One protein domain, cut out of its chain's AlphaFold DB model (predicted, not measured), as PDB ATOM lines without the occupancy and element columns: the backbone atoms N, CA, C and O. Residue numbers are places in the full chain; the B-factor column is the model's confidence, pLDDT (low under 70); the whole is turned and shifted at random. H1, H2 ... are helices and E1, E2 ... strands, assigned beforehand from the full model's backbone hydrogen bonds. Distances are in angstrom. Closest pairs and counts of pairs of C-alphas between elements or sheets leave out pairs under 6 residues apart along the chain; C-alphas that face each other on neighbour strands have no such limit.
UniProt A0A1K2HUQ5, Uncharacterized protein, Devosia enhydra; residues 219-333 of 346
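Overview. This is residues 219 to 333 of the 346 residues of an uncharacterized protein of Devosia enhydra (UniProt A0A1K2HUQ5). Picture one twisted sheet of five strands, with two long helices, H1 and H2, covering one of its faces and crossing each other at a steep angle. The short helix H3 packs on the opposite face, near E2 and E3, and is the one named helix there. The printed part has 115 residues with three named helices and five named strands, along the chain H1, H2, E1, H3, E2, E3, E4, E5; the class is mixed, helices and strands. The sheet has the order E1, E2, E3, E4, E5 and is mixed: E1 and E2 are parallel, and the other neighbours are antiparallel. The whole is compact, with a radius of gyration of the C-alphas of 12.8 A and spans of 36 by 28 by 21 A.

Along the chain. Begin with the sheet and find C-alpha 270 at (155.456, 199.300, 139.371), where E1, residues 270 to 273, begins. Next in the sheet come E2, residues 290 to 295, 16.6 A long, and E3, residues 302 to 307, 16.0 A long. E4, residues 311 to 317, runs for 20.5 A, and E5, residues 326 to 332, runs for 17.5 A to C-alpha 332 at (157.975, 189.455, 156.612). For the helices, find C-alpha 219 at (150.279, 185.283, 147.845); from there H1, residues 219 to 239, runs 30.5 A. H2, residues 247 to 263, is 24.2 A long, and H3 holds residues 277 to 280.

Arrangement. E1 and E5 are the edge strands of the sheet. E2, E3, E4 and E5 make a meander, each strand the antiparallel neighbour of the one before, and E2 and E3, E3 and E4, and E4 and E5 are hairpins. Look at N 292 and O 305, 2.8 A apart, between E2 and E3; at N 302 and O 317, 2.8 A, between E3 and E4; and at N 326 and O 316, 2.7 A, between E4 and E5. Between the parallel E1 and E2, N 291 and O 270 are 2.8 A apart. E1, H3 and E2 make a strand-helix-strand unit, two parallel neighbour strands with a helix between, and its crossover is right-handed. H1 and H2 are on the same face, making two layers with the sheet, while H3 is on the opposite face. H1 lies over E3 and E4 at a height over the sheet of 8.7 A and runs along the strands, at 23 degrees to E3 on the local plane; the closest C-alphas of H1 and E3 are those of Leu 221 and Ala 306, 5.3 A. H2 has a height over the sheet of 9.5 A and lies over E1, but only just not over E2, on which 2 of its 17 C-alphas fall; the closest C-alphas of H2 and E1 are those of Arg 254 and Ile 271, 6.6 A. H1 and H2 touch, their closest C-alphas being those of Ala 228 and Met 257, 4.5 A, and they run opposite ways at a steep tilt of 45 degrees. The closest C-alphas of H3 and E2 are those of Ala 280 and Arg 292, 4.8 A. H3 is apart from H1 and from H2. Every O i to N i+4 pair is within hydrogen-bond range in H2, and 15 of 17 are in H1; H3 is too short for such a pair.

Size, cuts and confidence. The two C-alphas farthest apart are those of Gly 240 and Thr 286, 37.7 A. The sheet is twisted, its C-alphas lying up to 4.3 A off its best plane. The printed part has no cut; its links are tight or short, the tight ones being E1 to H3 and E3 to E4. The mean pLDDT of the printed part is 85.1, and it is under 70 at residues 239 to 241 and 322 to 324.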
ATOM      1  N   LEU A 219     150.483 185.877 149.139       73.56
ATOM      2  CA  LEU A 219     150.279 185.283 147.845       73.56
ATOM      3  C   LEU A 219     150.494 186.275 146.698       73.56
ATOM      4  O   LEU A 219     151.212 185.952 145.757       73.56
ATOM      5  N   ASP A 220     149.859 187.448 146.756       81.56
ATOM      6  CA  ASP A 220     149.917 188.411 145.649       81.56
ATOM      7  C   ASP A 220     151.374 188.692 145.267       81.56
ATOM      8  O   ASP A 220     151.732 188.657 144.094       81.56
ATOM      9  N   LEU A 221     152.248 188.854 146.266       78.56
ATOM     10  CA  LEU A 221     153.683 189.044 146.047       78.56
ATOM     11  C   LEU A 221     154.345 187.855 145.345       78.56
ATOM     12  O   LEU A 221     155.158 188.056 144.447       78.56
ATOM     13  N   GLU A 222     154.027 186.623 145.737       76.94
ATOM     14  CA  GLU A 222     154.613 185.438 145.113       76.94
ATOM     15  C   GLU A 222     154.146 185.276 143.652       76.94
ATOM     16  O   GLU A 222     154.974 184.980 142.786       76.94
ATOM     17  N   VAL A 223     152.866 185.536 143.347       73.69
ATOM     18  CA  VAL A 223     152.349 185.498 141.962       73.69
ATOM     19  C   VAL A 223     152.965 186.609 141.114       73.69
ATOM     20  O   VAL A 223     153.400 186.338 139.998       73.69
ATOM     21  N   ILE A 224     153.085 187.830 141.647       80.69
ATOM     22  CA  ILE A 224     153.732 188.951 140.950       80.69
ATOM     23  C   ILE A 224     155.178 188.598 140.571       80.69
ATOM     24  O   ILE A 224     155.585 188.834 139.433       80.69
ATOM     25  N   VAL A 225     155.959 188.018 141.493       86.06
ATOM     26  CA  VAL A 225     157.345 187.596 141.201       86.06
ATOM     27  C   VAL A 225     157.383 186.502 140.147       86.06
ATOM     28  O   VAL A 225     158.211 186.565 139.244       86.06
ATOM     29  N   TRP A 226     156.502 185.508 140.253       79.75
ATOM     30  CA  TRP A 226     156.429 184.413 139.292       79.75
ATOM     31  C   TRP A 226     156.081 184.915 137.880       79.75
ATOM     32  O   TRP A 226     156.763 184.559 136.918       79.75
ATOM     33  N   ALA A 227     155.082 185.794 137.763       73.81
ATOM     34  CA  ALA A 227     154.666 186.399 136.499       73.81
ATOM     35  C   ALA A 227     155.806 187.217 135.875       73.81
ATOM     36  O   ALA A 227     156.119 187.072 134.692       73.81
ATOM     37  N   ALA A 228     156.486 188.022 136.695       81.38
ATOM     38  CA  ALA A 228     157.662 188.771 136.283       81.38
ATOM     39  C   ALA A 228     158.794 187.850 135.798       81.38
ATOM     40  O   ALA A 228     159.329 188.050 134.713       81.38
ATOM     41  N   TYR A 229     159.147 186.809 136.552       82.56
ATOM     42  CA  TYR A 229     160.237 185.918 136.164       82.56
ATOM     43  C   TYR A 229     159.963 185.186 134.850       82.56
ATOM     44  O   TYR A 229     160.826 185.162 133.976       82.56
ATOM     45  N   ASN A 230     158.756 184.656 134.653       77.12
ATOM     46  CA  ASN A 230     158.428 183.965 133.406       77.12
ATOM     47  C   ASN A 230     158.433 184.898 132.198       77.12
ATOM     48  O   ASN A 230     158.920 184.512 131.137       77.12
ATOM     49  N   ALA A 231     157.945 186.129 132.351       76.31
ATOM     50  CA  ALA A 231     158.046 187.131 131.296       76.31
ATOM     51  C   ALA A 231     159.510 187.494 131.000       76.31
ATOM     52  O   ALA A 231     159.896 187.595 129.836       76.31
ATOM     53  N   ALA A 232     160.337 187.636 132.040       78.50
ATOM     54  CA  ALA A 232     161.764 187.894 131.896       78.50
ATOM     55  C   ALA A 232     162.484 186.753 131.167       78.50
ATOM     56  O   ALA A 232     163.256 187.006 130.247       78.50
ATOM     57  N   TYR A 233     162.192 185.505 131.528       74.69
ATOM     58  CA  TYR A 233     162.749 184.314 130.893       74.69
ATOM     59  C   TYR A 233     162.281 184.157 129.437       74.69
ATOM     60  O   TYR A 233     163.084 183.901 128.537       74.69
ATOM     61  N   ALA A 234     160.992 184.378 129.165       72.81
ATOM     62  CA  ALA A 234     160.446 184.339 127.809       72.81
ATOM     63  C   ALA A 234     161.046 185.431 126.907       72.81
ATOM     64  O   ALA A 234     161.196 185.218 125.705       72.81
ATOM     65  N   GLN A 235     161.404 186.586 127.475       77.00
ATOM     66  CA  GLN A 235     162.126 187.637 126.762       77.00
ATOM     67  C   GLN A 235     163.597 187.250 126.549       77.00
ATOM     68  O   GLN A 235     164.081 187.292 125.423       77.00
ATOM     69  N   ALA A 236     164.296 186.810 127.600       72.50
ATOM     70  CA  ALA A 236     165.711 186.441 127.538       72.50
ATOM     71  C   ALA A 236     165.986 185.284 126.560       72.50
ATOM     72  O   ALA A 236     166.979 185.312 125.835       72.50
ATOM     73  N   SER A 237     165.088 184.299 126.477       72.50
ATOM     74  CA  SER A 237     165.210 183.165 125.543       72.50
ATOM     75  C   SER A 237     165.109 183.573 124.067       72.50
ATOM     76  O   SER A 237     165.669 182.901 123.201       72.50
ATOM     77  N   GLN A 238     164.476 184.709 123.756       72.81
ATOM     78  CA  GLN A 238     164.488 185.281 122.402       72.81
ATOM     79  C   GLN A 238     165.840 185.929 122.059       72.81
ATOM     80  O   GLN A 238     166.196 186.017 120.884       72.81
ATOM     81  N   ASP A 239     166.614 186.306 123.080       67.25
ATOM     82  CA  ASP A 239     167.878 187.038 122.982       67.25
ATOM     83  C   ASP A 239     169.104 186.179 123.377       67.25
ATOM     84  O   ASP A 239     170.188 186.696 123.679       67.25
ATOM     85  N   GLY A 240     168.963 184.848 123.336       65.19
ATOM     86  CA  GLY A 240     170.042 183.886 123.595       65.19
ATOM     87  C   GLY A 240     170.387 183.712 125.074       65.19
ATOM     88  O   GLY A 240     171.570 183.648 125.406       65.19
ATOM     89  N   ASP A 241     169.364 183.671 125.930       61.41
ATOM     90  CA  ASP A 241     169.420 183.351 127.364       61.41
ATOM     91  C   ASP A 241     170.200 184.357 128.227       61.41
ATOM     92  O   ASP A 241     170.716 184.026 129.293       61.41
ATOM     93  N   VAL A 242     170.266 185.617 127.784       71.44
ATOM     94  CA  VAL A 242     170.841 186.722 128.565       71.44
ATOM     95  C   VAL A 242     169.726 187.677 128.967       71.44
ATOM     96  O   VAL A 242     169.027 188.197 128.100       71.44
ATOM     97  N   PHE A 243     169.575 187.936 130.267       77.44
ATOM     98  CA  PHE A 243     168.501 188.791 130.774       77.44
ATOM     99  C   PHE A 243     168.722 190.270 130.430       77.44
ATOM    100  O   PHE A 243     167.794 190.941 129.989       77.44
ATOM    101  N   ALA A 244     169.938 190.799 130.588       80.31
ATOM    102  CA  ALA A 244     170.220 192.190 130.234       80.31
ATOM    103  C   ALA A 244     171.671 192.395 129.788       80.31
ATOM    104  O   ALA A 244     172.598 192.363 130.591       80.31
ATOM    105  N   ARG A 245     171.873 192.660 128.492       74.12
ATOM    106  CA  ARG A 245     173.189 193.013 127.916       74.12
ATOM    107  C   ARG A 245     173.493 194.507 128.004       74.12
ATOM    108  O   ARG A 245     174.652 194.914 127.987       74.12
ATOM    109  N   ASP A 246     172.437 195.309 128.038       84.25
ATOM    110  CA  ASP A 246     172.456 196.761 128.094       84.25
ATOM    111  C   ASP A 246     171.133 197.282 128.683       84.25
ATOM    112  O   ASP A 246     170.221 196.515 129.008       84.25
ATOM    113  N   GLU A 247     171.030 198.602 128.820       87.19
ATOM    114  CA  GLU A 247     169.845 199.255 129.382       87.19
ATOM    115  C   GLU A 247     168.597 199.100 128.500       87.19
ATOM    116  O   GLU A 247     167.478 199.086 129.007       87.19
ATOM    117  N   ALA A 248     168.760 198.953 127.181       88.62
ATOM    118  CA  ALA A 248     167.629 198.781 126.274       88.62
ATOM    119  C   ALA A 248     167.002 197.386 126.429       88.62
ATOM    120  O   ALA A 248     165.778 197.271 126.496       88.62
ATOM    121  N   ALA A 249     167.829 196.345 126.553       85.94
ATOM    122  CA  ALA A 249     167.391 194.990 126.872       85.94
ATOM    123  C   ALA A 249     166.736 194.931 128.260       85.94
ATOM    124  O   ALA A 249     165.649 194.371 128.407       85.94
ATOM    125  N   ALA A 250     167.341 195.585 129.259       89.44
ATOM    126  CA  ALA A 250     166.767 195.677 130.599       89.44
ATOM    127  C   ALA A 250     165.377 196.342 130.590       89.44
ATOM    128  O   ALA A 250     164.460 195.875 131.268       89.44
ATOM    129  N   GLU A 251     165.189 197.403 129.802       90.94
ATOM    130  CA  GLU A 251     163.902 198.093 129.689       90.94
ATOM    131  C   GLU A 251     162.844 197.277 128.933       90.94
ATOM    132  O   GLU A 251     161.677 197.247 129.339       90.94
ATOM    133  N   ALA A 252     163.235 196.567 127.871       88.06
ATOM    134  CA  ALA A 252     162.345 195.640 127.169       88.06
ATOM    135  C   ALA A 252     161.849 194.532 128.112       88.06
ATOM    136  O   ALA A 252     160.652 194.241 128.162       88.06
ATOM    137  N   LEU A 253     162.750 193.992 128.932       91.44
ATOM    138  CA  LEU A 253     162.444 192.983 129.938       91.44
ATOM    139  C   LEU A 253     161.483 193.531 131.007       91.44
ATOM    140  O   LEU A 253     160.455 192.912 131.281       91.44
ATOM    141  N   ARG A 254     161.723 194.736 131.546       94.56
ATOM    142  CA  ARG A 254     160.779 195.420 132.461       94.56
ATOM    143  C   ARG A 254     159.408 195.653 131.832       94.56
ATOM    144  O   ARG A 254     158.393 195.449 132.495       94.56
ATOM    145  N   THR A 255     159.358 196.009 130.554       93.38
ATOM    146  CA  THR A 255     158.095 196.187 129.824       93.38
ATOM    147  C   THR A 255     157.331 194.868 129.677       93.38
ATOM    148  O   THR A 255     156.118 194.835 129.910       93.38
ATOM    149  N   ALA A 256     158.025 193.778 129.341       87.12
ATOM    150  CA  ALA A 256     157.437 192.444 129.248       87.12
ATOM    151  C   ALA A 256     156.883 191.984 130.605       87.12
ATOM    152  O   ALA A 256     155.718 191.598 130.696       87.12
ATOM    153  N   MET A 257     157.669 192.129 131.677       91.94
ATOM    154  CA  MET A 257     157.239 191.809 133.042       91.94
ATOM    155  C   MET A 257     155.998 192.589 133.463       91.94
ATOM    156  O   MET A 257     155.051 192.005 133.979       91.94
ATOM    157  N   LEU A 258     155.975 193.904 133.232       94.44
ATOM    158  CA  LEU A 258     154.842 194.739 133.628       94.44
ATOM    159  C   LEU A 258     153.574 194.388 132.842       94.44
ATOM    160  O   LEU A 258     152.477 194.429 133.394       94.44
ATOM    161  N   THR A 259     153.722 194.042 131.563       85.44
ATOM    162  CA  THR A 259     152.608 193.575 130.726       85.44
ATOM    163  C   THR A 259     152.005 192.295 131.298       85.44
ATOM    164  O   THR A 259     150.787 192.200 131.428       85.44
ATOM    165  N   GLU A 260     152.854 191.351 131.693       82.00
ATOM    166  CA  GLU A 260     152.426 190.072 132.253       82.00
ATOM    167  C   GLU A 260     151.794 190.230 133.643       82.00
ATOM    168  O   GLU A 260     150.693 189.747 133.879       82.00
ATOM    169  N   ILE A 261     152.408 191.019 134.531       83.81
ATOM    170  CA  ILE A 261     151.850 191.347 135.855       83.81
ATOM    171  C   ILE A 261     150.441 191.955 135.736       83.81
ATOM    172  O   ILE A 261     149.547 191.618 136.511       83.81
ATOM    173  N   ARG A 262     150.215 192.838 134.756       85.56
ATOM    174  CA  ARG A 262     148.886 193.422 134.508       85.56
ATOM    175  C   ARG A 262     147.897 192.416 133.939       85.56
ATOM    176  O   ARG A 262     146.727 192.450 134.308       85.56
ATOM    177  N   ARG A 263     148.353 191.512 133.067       77.75
ATOM    178  CA  ARG A 263     147.528 190.418 132.534       77.75
ATOM    179  C   ARG A 263     146.989 189.524 133.652       77.75
ATOM    180  O   ARG A 263     145.846 189.091 133.569       77.75
ATOM    181  N   GLU A 264     147.781 189.334 134.701       75.75
ATOM    182  CA  GLU A 264     147.426 188.601 135.924       75.75
ATOM    183  C   GLU A 264     146.543 189.412 136.903       75.75
ATOM    184  O   GLU A 264     146.203 188.952 137.992       75.75
ATOM    185  N   GLY A 265     146.145 190.635 136.536       81.31
ATOM    186  CA  GLY A 265     145.233 191.470 137.322       81.31
ATOM    187  C   GLY A 265     145.897 192.306 138.419       81.31
ATOM    188  O   GLY A 265     145.190 192.900 139.232       81.31
ATOM    189  N   PHE A 266     147.228 192.409 138.457       83.75
ATOM    190  CA  PHE A 266     147.953 193.205 139.460       83.75
ATOM    191  C   PHE A 266     148.190 194.648 138.995       83.75
ATOM    192  O   PHE A 266     149.317 195.156 138.939       83.75
ATOM    193  N   GLU A 267     147.103 195.326 138.631       87.81
ATOM    194  CA  GLU A 267     147.146 196.738 138.252       87.81
ATOM    195  C   GLU A 267     147.677 197.609 139.404       87.81
ATOM    196  O   GLU A 267     147.379 197.396 140.576       87.81
ATOM    197  N   GLY A 268     148.482 198.622 139.072       91.06
ATOM    198  CA  GLY A 268     149.099 199.517 140.061       91.06
ATOM    199  C   GLY A 268     150.448 199.050 140.623       91.06
ATOM    200  O   GLY A 268     151.102 199.835 141.312       91.06
ATOM    201  N   VAL A 269     150.914 197.842 140.285       95.94
ATOM    202  CA  VAL A 269     152.309 197.432 140.517       95.94
ATOM    203  C   VAL A 269     153.244 198.224 139.601       95.94
ATOM    204  O   VAL A 269     152.969 198.421 138.415       95.94
ATOM    205  N   THR A 270     154.376 198.670 140.143       96.69
ATOM    206  CA  THR A 270     155.456 199.300 139.371       96.69
ATOM    207  C   THR A 270     156.704 198.431 139.379       96.69
ATOM    208  O   THR A 270     156.941 197.688 140.328       96.69
ATOM    209  N   ILE A 271     157.516 198.539 138.327       97.56
ATOM    210  CA  ILE A 271     158.817 197.871 138.249       97.56
ATOM    211  C   ILE A 271     159.916 198.924 138.314       97.56
ATOM    212  O   ILE A 271     159.857 199.921 137.597       97.56
ATOM    213  N   VAL A 272     160.914 198.703 139.165       96.25
ATOM    214  CA  VAL A 272     162.086 199.573 139.309       96.25
ATOM    215  C   VAL A 272     163.371 198.756 139.217       96.25
ATOM    216  O   VAL A 272     163.408 197.585 139.600       96.25
ATOM    217  N   ALA A 273     164.429 199.376 138.703       96.12
ATOM    218  CA  ALA A 273     165.760 198.787 138.737       96.12
ATOM    219  C   ALA A 273     166.302 198.755 140.178       96.12
ATOM    220  O   ALA A 273     165.946 199.600 141.001       96.12
ATOM    221  N   ALA A 274     167.154 197.777 140.462       95.69
ATOM    222  CA  ALA A 274     167.952 197.674 141.673       95.69
ATOM    223  C   ALA A 274     169.403 197.367 141.290       95.69
ATOM    224  O   ALA A 274     169.655 196.533 140.420       95.69
ATOM    225  N   ASP A 275     170.357 197.985 141.981       92.38
ATOM    226  CA  ASP A 275     171.788 197.842 141.705       92.38
ATOM    227  C   ASP A 275     172.360 196.527 142.269       92.38
ATOM    228  O   ASP A 275     173.495 196.149 141.981       92.38
ATOM    229  N   SER A 276     171.603 195.822 143.119       90.25
ATOM    230  CA  SER A 276     172.026 194.556 143.725       90.25
ATOM    231  C   SER A 276     170.857 193.682 144.186       90.25
ATOM    232  O   SER A 276     169.754 194.167 144.438       90.25
ATOM    233  N   ALA A 277     171.123 192.394 144.429       88.88
ATOM    234  CA  ALA A 277     170.157 191.477 145.048       88.88
ATOM    235  C   ALA A 277     169.729 191.894 146.461       88.88
ATOM    236  O   ALA A 277     168.594 191.647 146.867       88.88
ATOM    237  N   THR A 278     170.616 192.559 147.208       92.06
ATOM    238  CA  THR A 278     170.279 193.083 148.539       92.06
ATOM    239  C   THR A 278     169.290 194.240 148.433       92.06
ATOM    240  O   THR A 278     168.311 194.273 149.175       92.06
ATOM    241  N   GLU A 279     169.508 195.160 147.492       94.25
ATOM    242  CA  GLU A 279     168.589 196.270 147.240       94.25
ATOM    243  C   GLU A 279     167.248 195.785 146.685       94.25
ATOM    244  O   GLU A 279     166.198 196.227 147.152       94.25
ATOM    245  N   ALA A 280     167.264 194.823 145.756       95.31
ATOM    246  CA  ALA A 280     166.042 194.244 145.215       95.31
ATOM    247  C   ALA A 280     165.139 193.701 146.337       95.31
ATOM    248  O   ALA A 280     163.940 193.970 146.366       95.31
ATOM    249  N   LYS A 281     165.739 193.030 147.327       94.44
ATOM    250  CA  LYS A 281     165.047 192.428 148.478       94.44
ATOM    251  C   LYS A 281     164.818 193.391 149.655       94.44
ATOM    252  O   LYS A 281     164.387 192.939 150.716       94.44
ATOM    253  N   ALA A 282     165.113 194.685 149.523       92.88
ATOM    254  CA  ALA A 282     164.789 195.668 150.558       92.88
ATOM    255  C   ALA A 282     163.268 195.876 150.667       92.88
ATOM    256  O   ALA A 282     162.516 195.541 149.757       92.88
ATOM    257  N   CYS A 283     162.783 196.473 151.752       92.19
ATOM    258  CA  CYS A 283     161.347 196.736 151.886       92.19
ATOM    259  C   CYS A 283     160.857 197.809 150.911       92.19
ATOM    260  O   CYS A 283     161.616 198.683 150.474       92.19
ATOM    261  N   GLY A 284     159.595 197.688 150.517       91.00
ATOM    262  CA  GLY A 284     158.900 198.653 149.677       91.00
ATOM    263  C   GLY A 284     158.515 199.918 150.441       91.00
ATOM    264  O   GLY A 284     158.672 200.021 151.658       91.00
ATOM    265  N   GLU A 285     158.002 200.895 149.703       90.56
ATOM    266  CA  GLU A 285     157.371 202.077 150.288       90.56
ATOM    267  C   GLU A 285     155.994 201.719 150.870       90.56
ATOM    268  O   GLU A 285     155.280 200.876 150.325       90.56
ATOM    269  N   THR A 286     155.589 202.392 151.950       91.31
ATOM    270  CA  THR A 286     154.260 202.203 152.549       91.31
ATOM    271  C   THR A 286     153.147 202.494 151.549       91.31
ATOM    272  O   THR A 286     153.154 203.523 150.871       91.31
ATOM    273  N   GLY A 287     152.167 201.588 151.494       91.25
ATOM    274  CA  GLY A 287     151.005 201.706 150.617       91.25
ATOM    275  C   GLY A 287     151.306 201.452 149.138       91.25
ATOM    276  O   GLY A 287     150.508 201.849 148.290       91.25
ATOM    277  N   LYS A 288     152.441 200.820 148.817       94.50
ATOM    278  CA  LYS A 288     152.793 200.430 147.450       94.50
ATOM    279  C   LYS A 288     153.292 198.992 147.389       94.50
ATOM    280  O   LYS A 288     153.990 198.518 148.284       94.50
ATOM    281  N   THR A 289     153.010 198.357 146.258       96.31
ATOM    282  CA  THR A 289     153.627 197.100 145.834       96.31
ATOM    283  C   THR A 289     154.549 197.401 144.663       96.31
ATOM    284  O   THR A 289     154.116 197.954 143.652       96.31
ATOM    285  N   ILE A 290     155.829 197.074 144.813       97.44
ATOM    286  CA  ILE A 290     156.872 197.372 143.828       97.44
ATOM    287  C   ILE A 290     157.583 196.069 143.482       97.44
ATOM    288  O   ILE A 290     157.877 195.273 144.368       97.44
ATOM    289  N   VAL A 291     157.899 195.865 142.210       98.12
ATOM    290  CA  VAL A 291     158.835 194.832 141.766       98.12
ATOM    291  C   VAL A 291     160.194 195.476 141.551       98.12
ATOM    292  O   VAL A 291     160.330 196.405 140.758       98.12
ATOM    293  N   ARG A 292     161.211 194.997 142.260       98.06
ATOM    294  CA  ARG A 292     162.599 195.410 142.062       98.06
ATOM    295  C   ARG A 292     163.349 194.357 141.272       98.06
ATOM    296  O   ARG A 292     163.232 193.169 141.572       98.06
ATOM    297  N   VAL A 293     164.121 194.809 140.292       97.44
ATOM    298  CA  VAL A 293     164.838 193.936 139.362       97.44
ATOM    299  C   VAL A 293     166.297 194.341 139.327       97.44
ATOM    300  O   VAL A 293     166.612 195.469 138.954       97.44
ATOM    301  N   GLY A 294     167.170 193.422 139.716       95.19
ATOM    302  CA  GLY A 294     168.614 193.573 139.588       95.19
ATOM    303  C   GLY A 294     169.197 192.506 138.674       95.19
ATOM    304  O   GLY A 294     168.600 191.447 138.478       95.19
ATOM    305  N   PHE A 295     170.385 192.779 138.151       93.62
ATOM    306  CA  PHE A 295     171.149 191.844 137.332       93.62
ATOM    307  C   PHE A 295     172.525 191.619 137.955       93.62
ATOM    308  O   PHE A 295     173.045 192.488 138.663       93.62
ATOM    309  N   ASN A 296     173.125 190.455 137.709       89.06
ATOM    310  CA  ASN A 296     174.532 190.254 138.042       89.06
ATOM    311  C   ASN A 296     175.428 191.059 137.072       89.06
ATOM    312  O   ASN A 296     174.973 191.606 136.068       89.06
ATOM    313  N   ALA A 297     176.731 191.131 137.355       87.62
ATOM    314  CA  ALA A 297     177.662 191.918 136.537       87.62
ATOM    315  C   ALA A 297     177.810 191.408 135.088       87.62
ATOM    316  O   ALA A 297     178.253 192.162 134.223       87.62
ATOM    317  N   ALA A 298     177.484 190.137 134.834       84.56
ATOM    318  CA  ALA A 298     177.557 189.518 133.514       84.56
ATOM    319  C   ALA A 298     176.261 189.683 132.695       84.56
ATOM    320  O   ALA A 298     176.289 189.490 131.480       84.56
ATOM    321  N   GLY A 299     175.150 190.070 133.331       84.38
ATOM    322  CA  GLY A 299     173.845 190.248 132.692       84.38
ATOM    323  C   GLY A 299     173.075 188.948 132.422       84.38
ATOM    324  O   GLY A 299     171.967 188.997 131.887       84.38
ATOM    325  N   ASP A 300     173.644 187.795 132.777       82.19
ATOM    326  CA  ASP A 300     173.067 186.452 132.624       82.19
ATOM    327  C   ASP A 300     172.390 185.932 133.906       82.19
ATOM    328  O   ASP A 300     171.682 184.926 133.874       82.19
ATOM    329  N   GLY A 301     172.559 186.644 135.022       86.62
ATOM    330  CA  GLY A 301     171.839 186.432 136.273       86.62
ATOM    331  C   GLY A 301     170.855 187.562 136.563       86.62
ATOM    332  O   GLY A 301     171.100 188.726 136.232       86.62
ATOM    333  N   ILE A 302     169.747 187.221 137.217       91.88
ATOM    334  CA  ILE A 302     168.649 188.128 137.545       91.88
ATOM    335  C   ILE A 302     168.138 187.873 138.963       91.88
ATOM    336  O   ILE A 302     168.055 186.743 139.437       91.88
ATOM    337  N   VAL A 303     167.738 188.945 139.632       95.69
ATOM    338  CA  VAL A 303     166.990 188.905 140.886       95.69
ATOM    339  C   VAL A 303     165.739 189.748 140.729       95.69
ATOM    340  O   VAL A 303     165.811 190.931 140.404       95.69
ATOM    341  N   ILE A 304     164.590 189.133 140.974       96.44
ATOM    342  CA  ILE A 304     163.279 189.771 140.922       96.44
ATOM    343  C   ILE A 304     162.646 189.630 142.297       96.44
ATOM    344  O   ILE A 304     162.517 188.522 142.819       96.44
ATOM    345  N   ALA A 305     162.232 190.744 142.888       97.44
ATOM    346  CA  ALA A 305     161.570 190.748 144.184       97.44
ATOM    347  C   ALA A 305     160.327 191.634 144.154       97.44
ATOM    348  O   ALA A 305     160.426 192.819 143.844       97.44
ATOM    349  N   ALA A 306     159.169 191.080 144.512       96.81
ATOM    350  CA  ALA A 306     157.971 191.862 144.787       96.81
ATOM    351  C   ALA A 306     157.958 192.204 146.272       96.81
ATOM    352  O   ALA A 306     158.060 191.325 147.134       96.81
ATOM    353  N   VAL A 307     157.853 193.493 146.563       96.75
ATOM    354  CA  VAL A 307     158.027 194.039 147.901       96.75
ATOM    355  C   VAL A 307     156.887 194.987 148.245       96.75
ATOM    356  O   VAL A 307     156.456 195.804 147.428       96.75
ATOM    357  N   SER A 308     156.437 194.896 149.491       95.19
ATOM    358  CA  SER A 308     155.662 195.925 150.179       95.19
ATOM    359  C   SER A 308     156.455 196.447 151.374       95.19
ATOM    360  O   SER A 308     157.585 196.021 151.631       95.19
ATOM    361  N   ASP A 309     155.879 197.362 152.143       92.75
ATOM    362  CA  ASP A 309     156.456 197.804 153.412       92.75
ATOM    363  C   ASP A 309     156.457 196.714 154.499       92.75
ATOM    364  O   ASP A 309     157.147 196.848 155.510       92.75
ATOM    365  N   ARG A 310     155.710 195.619 154.298       89.94
ATOM    366  CA  ARG A 310     155.544 194.549 155.294       89.94
ATOM    367  C   ARG A 310     156.123 193.211 154.882       89.94
ATOM    368  O   ARG A 310     156.506 192.442 155.760       89.94
ATOM    369  N   ARG A 311     156.146 192.894 153.590       92.31
ATOM    370  CA  ARG A 311     156.479 191.555 153.093       92.31
ATOM    371  C   ARG A 311     157.275 191.624 151.807       92.31
ATOM    372  O   ARG A 311     157.215 192.608 151.075       92.31
ATOM    373  N   LEU A 312     157.991 190.543 151.537       95.56
ATOM    374  CA  LEU A 312     158.668 190.329 150.269       95.56
ATOM    375  C   LEU A 312     158.539 188.874 149.829       95.56
ATOM    376  O   LEU A 312     158.545 187.973 150.668       95.56
ATOM    377  N   ALA A 313     158.507 188.671 148.519       85.62
ATOM    378  CA  ALA A 313     158.795 187.410 147.847       85.62
ATOM    379  C   ALA A 313     159.878 187.675 146.794       85.62
ATOM    380  O   ALA A 313     159.984 188.800 146.298       85.62
ATOM    381  N   ALA A 314     160.705 186.682 146.465       91.88
ATOM    382  CA  ALA A 314     161.751 186.872 145.462       91.88
ATOM    383  C   ALA A 314     162.130 185.584 144.729       91.88
ATOM    384  O   ALA A 314     162.045 184.491 145.286       91.88
ATOM    385  N   GLN A 315     162.620 185.744 143.505       85.06
ATOM    386  CA  GLN A 315     163.294 184.718 142.722       85.06
ATOM    387  C   GLN A 315     164.648 185.263 142.276       85.06
ATOM    388  O   GLN A 315     164.771 186.427 141.894       85.06
ATOM    389  N   GLU A 316     165.674 184.433 142.387       85.44
ATOM    390  CA  GLU A 316     167.045 184.782 142.040       85.44
ATOM    391  C   GLU A 316     167.675 183.638 141.263       85.44
ATOM    392  O   GLU A 316     167.612 182.483 141.681       85.44
ATOM    393  N   TYR A 317     168.294 183.973 140.144       82.44
ATOM    394  CA  TYR A 317     169.058 183.054 139.327       82.44
ATOM    395  C   TYR A 317     170.403 183.701 139.019       82.44
ATOM    396  O   TYR A 317     170.453 184.812 138.498       82.44
ATOM    397  N   ASP A 318     171.488 183.013 139.357       82.38
ATOM    398  CA  ASP A 318     172.843 183.440 139.025       82.38
ATOM    399  C   ASP A 318     173.659 182.218 138.585       82.38
ATOM    400  O   ASP A 318     174.142 181.468 139.447       82.38
ATOM    401  N   PRO A 319     173.843 182.013 137.267       77.00
ATOM    402  CA  PRO A 319     174.503 180.823 136.730       77.00
ATOM    403  C   PRO A 319     175.964 180.699 137.175       77.00
ATOM    404  O   PRO A 319     176.535 179.609 137.120       77.00
ATOM    405  N   ALA A 320     176.583 181.792 137.636       75.69
ATOM    406  CA  ALA A 320     177.940 181.768 138.166       75.69
ATOM    407  C   ALA A 320     178.029 181.098 139.547       75.69
ATOM    408  O   ALA A 320     179.104 180.625 139.927       75.69
ATOM    409  N   THR A 321     176.929 181.069 140.307       70.50
ATOM    410  CA  THR A 321     176.893 180.515 141.670       70.50
ATOM    411  C   THR A 321     176.097 179.219 141.768       70.50
ATOM    412  O   THR A 321     176.486 178.338 142.535       70.50
ATOM    413  N   SER A 322     175.021 179.073 140.992       64.50
ATOM    414  CA  SER A 322     174.183 177.877 140.960       64.50
ATOM    415  C   SER A 322     173.466 177.751 139.617       64.50
ATOM    416  O   SER A 322     172.999 178.740 139.060       64.50
ATOM    417  N   SER A 323     173.311 176.523 139.120       68.81
ATOM    418  CA  SER A 323     172.411 176.236 137.995       68.81
ATOM    419  C   SER A 323     170.934 176.223 138.403       68.81
ATOM    420  O   SER A 323     170.061 176.110 137.547       68.81
ATOM    421  N   GLU A 324     170.643 176.295 139.702       59.84
ATOM    422  CA  GLU A 324     169.288 176.284 140.245       59.84
ATOM    423  C   GLU A 324     168.812 177.696 140.591       59.84
ATOM    424  O   GLU A 324     169.556 178.515 141.136       59.84
ATOM    425  N   MET A 325     167.531 177.959 140.336       70.62
ATOM    426  CA  MET A 325     166.870 179.178 140.786       70.62
ATOM    427  C   MET A 325     166.604 179.115 142.294       70.62
ATOM    428  O   MET A 325     165.968 178.193 142.803       70.62
ATOM    429  N   THR A 326     167.023 180.151 143.011       76.00
ATOM    430  CA  THR A 326     166.697 180.339 144.422       76.00
ATOM    431  C   THR A 326     165.338 181.018 144.559       76.00
ATOM    432  O   THR A 326     165.157 182.173 144.168       76.00
ATOM    433  N   VAL A 327     164.385 180.329 145.186       76.31
ATOM    434  CA  VAL A 327     163.050 180.865 145.475       76.31
ATOM    435  C   VAL A 327     162.961 181.278 146.940       76.31
ATOM    436  O   VAL A 327     163.069 180.461 147.852       76.31
ATOM    437  N   THR A 328     162.726 182.566 147.182       78.19
ATOM    438  CA  THR A 328     162.388 183.093 148.505       78.19
ATOM    439  C   THR A 328     160.874 183.188 148.616       78.19
ATOM    440  O   THR A 328     160.271 184.125 148.087       78.19
ATOM    441  N   LYS A 329     160.274 182.230 149.333       75.00
ATOM    442  CA  LYS A 329     158.859 182.299 149.720       75.00
ATOM    443  C   LYS A 329     158.570 183.577 150.491       75.00
ATOM    444  O   LYS A 329     159.479 184.174 151.085       75.00
ATOM    445  N   VAL A 330     157.299 183.964 150.504       80.25
ATOM    446  CA  VAL A 330     156.865 185.151 151.215       80.25
ATOM    447  C   VAL A 330     157.348 185.105 152.655       80.25
ATOM    448  O   VAL A 330     157.175 184.129 153.389       80.25
ATOM    449  N   ARG A 331     157.961 186.202 153.065       82.81
ATOM    450  CA  ARG A 331     158.358 186.424 154.445       82.81
ATOM    451  C   ARG A 331     158.122 187.867 154.812       82.81
ATOM    452  O   ARG A 331     158.076 188.749 153.948       82.81
ATOM    453  N   ASP A 332     157.996 188.098 156.108       87.31
ATOM    454  CA  ASP A 332     157.975 189.455 156.612       87.31
ATOM    455  C   ASP A 332     159.294 190.140 156.264       87.31
ATOM    456  O   ASP A 332     160.386 189.557 156.297       87.31
ATOM    457  N   CYS A 333     159.160 191.404 155.905       83.88
ATOM    458  CA  CYS A 333     160.280 192.288 155.725       83.88
ATOM    459  C   CYS A 333     161.086 192.313 157.021       83.88
ATOM    460  O   CYS A 333     160.540 192.612 158.086       83.88
TER     461      CYS A 333